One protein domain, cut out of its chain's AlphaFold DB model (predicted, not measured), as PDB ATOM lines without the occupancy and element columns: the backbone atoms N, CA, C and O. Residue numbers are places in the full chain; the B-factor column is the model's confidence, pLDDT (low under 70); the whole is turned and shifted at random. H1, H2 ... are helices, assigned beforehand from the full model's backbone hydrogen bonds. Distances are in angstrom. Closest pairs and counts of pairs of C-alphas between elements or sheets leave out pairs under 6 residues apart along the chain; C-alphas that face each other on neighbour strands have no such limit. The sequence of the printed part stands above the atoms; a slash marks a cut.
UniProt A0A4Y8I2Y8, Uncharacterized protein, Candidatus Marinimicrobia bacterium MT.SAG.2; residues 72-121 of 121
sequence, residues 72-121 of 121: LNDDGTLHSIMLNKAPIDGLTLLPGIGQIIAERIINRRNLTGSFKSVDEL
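What this domain is: This is residues 72 to 121 of the 121 residues of an uncharacterized protein of Candidatus Marinimicrobia bacterium MT.SAG.2 (UniProt A0A4Y8I2Y8). There is little regular structure here: one helix, H2, with the one-turn helix H1 packed near its first turns, and loops for the rest. Residues 72 to 79 run away from the helices as an arm that makes much of the length, and residues 113 to 121 fold back after H2. The printed part has 50 residues with two named helices, H1 then H2, and no named strand; the class is all helix, though named elements hold only 18 residues. It is elongated, 36 by 22 by 16 A, and only just compact, close to loose, with a radius of gyration of the C-alphas of 11.5 A.

Where its parts are: Find C-alpha 99 at (-47.075, 10.599, 89.867); from there H2, residues 99 to 112, runs 20.0 A to C-alpha 112 at (-33.012, -2.119, 83.523). Look back to C-alpha 88 at (-40.610, 10.300, 93.465) for H1, residues 88 to 91.

How they stand to each other: H2 and H1 touch, their closest C-alphas being those of Ala 102 and Leu 91, 5.5 A apart. In H2 every O i to N i+4 pair is within hydrogen-bond range; H1 is too short for such a pair.

The domain as a whole: The C-alphas farthest apart, of Asp 75 and Leu 111, are 36.4 A apart. The printed part has no cut, and the link from H1 to H2 is short. Confidence is low, under 70, at residues 72 to 79.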
ATOM      1  N   LEU A  72     -35.590  27.907  91.752       48.34
ATOM      2  CA  LEU A  72     -35.542  28.484  90.412       48.34
ATOM      3  C   LEU A  72     -34.118  29.014  90.225       48.34
ATOM      4  O   LEU A  72     -33.606  29.689  91.122       48.34
ATOM      5  N   ASN A  73     -33.456  28.650  89.130       53.66
ATOM      6  CA  ASN A  73     -32.213  29.326  88.795       53.66
ATOM      7  C   ASN A  73     -32.545  30.824  88.680       53.66
ATOM      8  O   ASN A  73     -33.619  31.178  88.183       53.66
ATOM      9  N   ASP A  74     -31.647  31.697  89.142       58.41
ATOM     10  CA  ASP A  74     -31.847  33.158  89.159       58.41
ATOM     11  C   ASP A  74     -32.145  33.757  87.758       58.41
ATOM     12  O   ASP A  74     -32.494  34.929  87.638       58.41
ATOM     13  N   ASP A  75     -32.039  32.952  86.694       60.28
ATOM     14  CA  ASP A  75     -32.272  33.289  85.288       60.28
ATOM     15  C   ASP A  75     -33.656  32.876  84.734       60.28
ATOM     16  O   ASP A  75     -33.931  33.091  83.555       60.28
ATOM     17  N   GLY A  76     -34.540  32.288  85.553       51.41
ATOM     18  CA  GLY A  76     -35.888  31.881  85.130       51.41
ATOM     19  C   GLY A  76     -35.952  30.569  84.338       51.41
ATOM     20  O   GLY A  76     -36.968  30.292  83.696       51.41
ATOM     21  N   THR A  77     -34.900  29.746  84.375       53.91
ATOM     22  CA  THR A  77     -34.881  28.428  83.719       53.91
ATOM     23  C   THR A  77     -35.455  27.308  84.596       53.91
ATOM     24  O   THR A  77     -35.444  27.369  85.829       53.91
ATOM     25  N   LEU A  78     -36.000  26.268  83.946       56.22
ATOM     26  CA  LEU A  78     -36.589  25.109  84.621       56.22
ATOM     27  C   LEU A  78     -35.547  24.355  85.449       56.22
ATOM     28  O   LEU A  78     -34.413  24.135  85.027       56.22
ATOM     29  N   HIS A  79     -35.976  23.920  86.627       63.41
ATOM     30  CA  HIS A  79     -35.125  23.238  87.582       63.41
ATOM     31  C   HIS A  79     -34.686  21.868  87.043       63.41
ATOM     32  O   HIS A  79     -35.512  20.988  86.798       63.41
ATOM     33  N   SER A  80     -33.381  21.696  86.823       72.19
ATOM     34  CA  SER A  80     -32.824  20.439  86.322       72.19
ATOM     35  C   SER A  80     -32.692  19.428  87.460       72.19
ATOM     36  O   SER A  80     -32.003  19.678  88.446       72.19
ATOM     37  N   ILE A  81     -33.318  18.262  87.299       81.31
ATOM     38  CA  ILE A  81     -33.356  17.188  88.298       81.31
ATOM     39  C   ILE A  81     -32.543  15.986  87.810       81.31
ATOM     40  O   ILE A  81     -32.674  15.547  86.667       81.31
ATOM     41  N   MET A  82     -31.719  15.397  88.685       87.44
ATOM     42  CA  MET A  82     -30.957  14.183  88.363       87.44
ATOM     43  C   MET A  82     -31.871  12.947  88.281       87.44
ATOM     44  O   MET A  82     -32.094  12.261  89.277       87.44
ATOM     45  N   LEU A  83     -32.328  12.601  87.075       89.00
ATOM     46  CA  LEU A  83     -33.253  11.489  86.799       89.00
ATOM     47  C   LEU A  83     -32.854  10.140  87.427       89.00
ATOM     48  O   LEU A  83     -33.704   9.397  87.910       89.00
ATOM     49  N   ASN A  84     -31.558   9.817  87.454       91.88
ATOM     50  CA  ASN A  84     -31.052   8.540  87.973       91.88
ATOM     51  C   ASN A  84     -31.069   8.429  89.504       91.88
ATOM     52  O   ASN A  84     -30.917   7.328  90.025       91.88
ATOM     53  N   LYS A  85     -31.232   9.547  90.222       88.38
ATOM     54  CA  LYS A  85     -31.155   9.592  91.692       88.38
ATOM     55  C   LYS A  85     -32.365  10.239  92.356       88.38
ATOM     56  O   LYS A  85     -32.601   9.990  93.530       88.38
ATOM     57  N   ALA A  86     -33.133  11.039  91.623       87.62
ATOM     58  CA  ALA A  86     -34.230  11.809  92.186       87.62
ATOM     59  C   ALA A  86     -35.290  10.921  92.866       87.62
ATOM     60  O   ALA A  86     -35.602   9.843  92.334       87.62
ATOM     61  N   PRO A  87     -35.835  11.354  94.018       87.94
ATOM     62  CA  PRO A  87     -36.975  10.707  94.656       87.94
ATOM     63  C   PRO A  87     -38.262  10.963  93.859       87.94
ATOM     64  O   PRO A  87     -38.304  11.849  93.004       87.94
ATOM     65  N   ILE A  88     -39.313  10.193  94.151       89.88
ATOM     66  CA  ILE A  88     -40.610  10.300  93.465       89.88
ATOM     67  C   ILE A  88     -41.164  11.728  93.522       89.88
ATOM     68  O   ILE A  88     -41.506  12.281  92.481       89.88
ATOM     69  N   ASP A  89     -41.127  12.351  94.700       86.06
ATOM     70  CA  ASP A  89     -41.623  13.712  94.919       86.06
ATOM     71  C   ASP A  89     -40.803  14.759  94.159       86.06
ATOM     72  O   ASP A  89     -41.329  15.774  93.730       86.06
ATOM     73  N   GLY A  90     -39.510  14.502  93.940       85.06
ATOM     74  CA  GLY A  90     -38.675  15.371  93.114       85.06
ATOM     75  C   GLY A  90     -39.068  15.285  91.641       85.06
ATOM     76  O   GLY A  90     -39.187  16.297  90.963       85.06
ATOM     77  N   LEU A  91     -39.312  14.074  91.136       88.00
ATOM     78  CA  LEU A  91     -39.704  13.868  89.741       88.00
ATOM     79  C   LEU A  91     -41.082  14.459  89.425       88.00
ATOM     80  O   LEU A  91     -41.271  14.958  88.319       88.00
ATOM     81  N   THR A  92     -42.023  14.438  90.374       88.62
ATOM     82  CA  THR A  92     -43.371  15.000  90.183       88.62
ATOM     83  C   THR A  92     -43.410  16.528  90.142       88.62
ATOM     84  O   THR A  92     -44.409  17.101  89.711       88.62
ATOM     85  N   LEU A  93     -42.328  17.204  90.544       84.81
ATOM     86  CA  LEU A  93     -42.185  18.656  90.397       84.81
ATOM     87  C   LEU A  93     -41.873  19.076  88.955       84.81
ATOM     88  O   LEU A  93     -41.993  20.257  88.624       84.81
ATOM     89  N   LEU A  94     -41.459  18.142  88.090       84.25
ATOM     90  CA  LEU A  94     -41.160  18.458  86.698       84.25
ATOM     91  C   LEU A  94     -42.452  18.746  85.917       84.25
ATOM     92  O   LEU A  94     -43.431  18.000  86.024       84.25
ATOM     93  N   PRO A  95     -42.466  19.790  85.069       83.06
ATOM     94  CA  PRO A  95     -43.634  20.105  84.263       83.06
ATOM     95  C   PRO A  95     -43.980  18.932  83.341       83.06
ATOM     96  O   PRO A  95     -43.135  18.427  82.604       83.06
ATOM     97  N   GLY A  96     -45.239  18.494  83.391       86.38
ATOM     98  CA  GLY A  96     -45.726  17.361  82.601       86.38
ATOM     99  C   GLY A  96     -45.414  15.978  83.184       86.38
ATOM    100  O   GLY A  96     -45.849  14.983  82.608       86.38
ATOM    101  N   ILE A  97     -44.730  15.887  84.330       89.88
ATOM    102  CA  ILE A  97     -44.450  14.622  85.017       89.88
ATOM    103  C   ILE A  97     -45.351  14.507  86.246       89.88
ATOM    104  O   ILE A  97     -45.071  15.039  87.312       89.88
ATOM    105  N   GLY A  98     -46.462  13.787  86.100       90.56
ATOM    106  CA  GLY A  98     -47.300  13.396  87.236       90.56
ATOM    107  C   GLY A  98     -46.775  12.143  87.943       90.56
ATOM    108  O   GLY A  98     -45.864  11.470  87.456       90.56
ATOM    109  N   GLN A  99     -47.421  11.773  89.052       94.50
ATOM    110  CA  GLN A  99     -47.075  10.599  89.867       94.50
ATOM    111  C   GLN A  99     -46.875   9.319  89.042       94.50
ATOM    112  O   GLN A  99     -45.861   8.643  89.179       94.50
ATOM    113  N   ILE A 100     -47.788   9.031  88.110       95.94
ATOM    114  CA  ILE A 100     -47.730   7.830  87.263       95.94
ATOM    115  C   ILE A 100     -46.450   7.796  86.413       95.94
ATOM    116  O   ILE A 100     -45.842   6.741  86.235       95.94
ATOM    117  N   ILE A 101     -46.032   8.936  85.858       94.62
ATOM    118  CA  ILE A 101     -44.835   9.011  85.009       94.62
ATOM    119  C   ILE A 101     -43.577   8.921  85.876       94.62
ATOM    120  O   ILE A 101     -42.650   8.187  85.535       94.62
ATOM    121  N   ALA A 102     -43.573   9.591  87.026       95.00
ATOM    122  CA  ALA A 102     -42.488   9.509  87.995       95.00
ATOM    123  C   ALA A 102     -42.258   8.062  88.483       95.00
ATOM    124  O   ALA A 102     -41.120   7.589  88.516       95.00
ATOM    125  N   GLU A 103     -43.326   7.309  88.762       96.00
ATOM    126  CA  GLU A 103     -43.242   5.888  89.126       96.00
ATOM    127  C   GLU A 103     -42.661   5.039  87.988       96.00
ATOM    128  O   GLU A 103     -41.806   4.182  88.223       96.00
ATOM    129  N   ARG A 104     -43.059   5.298  86.735       95.25
ATOM    130  CA  ARG A 104     -42.498   4.606  85.561       95.25
ATOM    131  C   ARG A 104     -41.003   4.851  85.407       95.25
ATOM    132  O   ARG A 104     -40.272   3.900  85.142       95.25
ATOM    133  N   ILE A 105     -40.543   6.083  85.616       94.31
ATOM    134  CA  ILE A 105     -39.119   6.442  85.577       94.31
ATOM    135  C   ILE A 105     -38.337   5.645  86.629       94.31
ATOM    136  O   ILE A 105     -37.302   5.050  86.315       94.31
ATOM    137  N   ILE A 106     -38.838   5.593  87.868       94.69
ATOM    138  CA  ILE A 106     -38.199   4.848  88.962       94.69
ATOM    139  C   ILE A 106     -38.165   3.350  88.651       94.69
ATOM    140  O   ILE A 106     -37.116   2.716  88.761       94.69
ATOM    141  N   ASN A 107     -39.284   2.788  88.199       95.38
ATOM    142  CA  ASN A 107     -39.360   1.379  87.828       95.38
ATOM    143  C   ASN A 107     -38.389   1.051  86.686       95.38
ATOM    144  O   ASN A 107     -37.654   0.067  86.767       95.38
ATOM    145  N   ARG A 108     -38.308   1.906  85.659       95.12
ATOM    146  CA  ARG A 108     -37.398   1.723  84.524       95.12
ATOM    147  C   ARG A 108     -35.929   1.732  84.945       95.12
ATOM    148  O   ARG A 108     -35.174   0.877  84.475       95.12
ATOM    149  N   ARG A 109     -35.502   2.649  85.823       94.31
ATOM    150  CA  ARG A 109     -34.105   2.668  86.302       94.31
ATOM    151  C   ARG A 109     -33.784   1.523  87.268       94.31
ATOM    152  O   ARG A 109     -32.646   1.067  87.294       94.31
ATOM    153  N   ASN A 110     -34.772   1.024  88.014       94.00
ATOM    154  CA  ASN A 110     -34.590  -0.103  88.932       94.00
ATOM    155  C   ASN A 110     -34.499  -1.450  88.199       94.00
ATOM    156  O   ASN A 110     -33.702  -2.300  88.582       94.00
ATOM    157  N   LEU A 111     -35.302  -1.650  87.150       92.88
ATOM    158  CA  LEU A 111     -35.381  -2.929  86.433       92.88
ATOM    159  C   LEU A 111     -34.274  -3.112  85.394       92.88
ATOM    160  O   LEU A 111     -33.765  -4.214  85.213       92.88
ATOM    161  N   THR A 112     -33.918  -2.045  84.682       91.81
ATOM    162  CA  THR A 112     -33.012  -2.119  83.523       91.81
ATOM    163  C   THR A 112     -31.698  -1.367  83.771       91.81
ATOM    164  O   THR A 112     -30.774  -1.438  82.964       91.81
ATOM    165  N   GLY A 113     -31.576  -0.688  84.915       89.75
ATOM    166  CA  GLY A 113     -30.418   0.124  85.280       89.75
ATOM    167  C   GLY A 113     -30.563   1.593  84.878       89.75
ATOM    168  O   GLY A 113     -31.514   1.988  84.200       89.75
ATOM    169  N   SER A 114     -29.609   2.410  85.331       91.75
ATOM    170  CA  SER A 114     -29.580   3.860  85.114       91.75
ATOM    171  C   SER A 114     -29.656   4.251  83.635       91.75
ATOM    172  O   SER A 114     -29.042   3.604  82.790       91.75
ATOM    173  N   PHE A 115     -30.353   5.354  83.355       93.25
ATOM    174  CA  PHE A 115     -30.408   5.987  82.039       93.25
ATOM    175  C   PHE A 115     -29.023   6.514  81.661       93.25
ATOM    176  O   PHE A 115     -28.414   7.256  82.445       93.25
ATOM    177  N   LYS A 116     -28.521   6.135  80.482       92.69
ATOM    178  CA  LYS A 116     -27.193   6.556  79.995       92.69
ATOM    179  C   LYS A 116     -27.253   7.734  79.029       92.69
ATOM    180  O   LYS A 116     -26.253   8.422  78.850       92.69
ATOM    181  N   SER A 117     -28.407   7.959  78.414       91.56
ATOM    182  CA  SER A 117     -28.646   9.042  77.463       91.56
ATOM    183  C   SER A 117     -30.117   9.459  77.484       91.56
ATOM    184  O   SER A 117     -30.960   8.751  78.036       91.56
ATOM    185  N   VAL A 118     -30.417  10.626  76.909       86.12
ATOM    186  CA  VAL A 118     -31.789  11.156  76.817       86.12
ATOM    187  C   VAL A 118     -32.650  10.314  75.872       86.12
ATOM    188  O   VAL A 118     -33.850  10.216  76.089       86.12
ATOM    189  N   ASP A 119     -32.043   9.643  74.889       89.75
ATOM    190  CA  ASP A 119     -32.738   8.770  73.933       89.75
ATOM    191  C   ASP A 119     -33.355   7.512  74.578       89.75
ATOM    192  O   ASP A 119     -34.112   6.787  73.939       89.75
ATOM    193  N   GLU A 120     -33.020   7.223  75.841       85.69
ATOM    194  CA  GLU A 120     -33.550   6.079  76.598       85.69
ATOM    195  C   GLU A 120     -34.836   6.392  77.391       85.69
ATOM    196  O   GLU A 120     -35.350   5.497  78.075       85.69
ATOM    197  N   LEU A 121     -35.315   7.642  77.342       83.00
ATOM    198  CA  LEU A 121     -36.559   8.113  77.968       83.00
ATOM    199  C   LEU A 121     -37.791   7.819  77.104       83.00
ATOM    200  O   LEU A 121     -38.804   7.385  77.700       83.00
TER     201      LEU A 121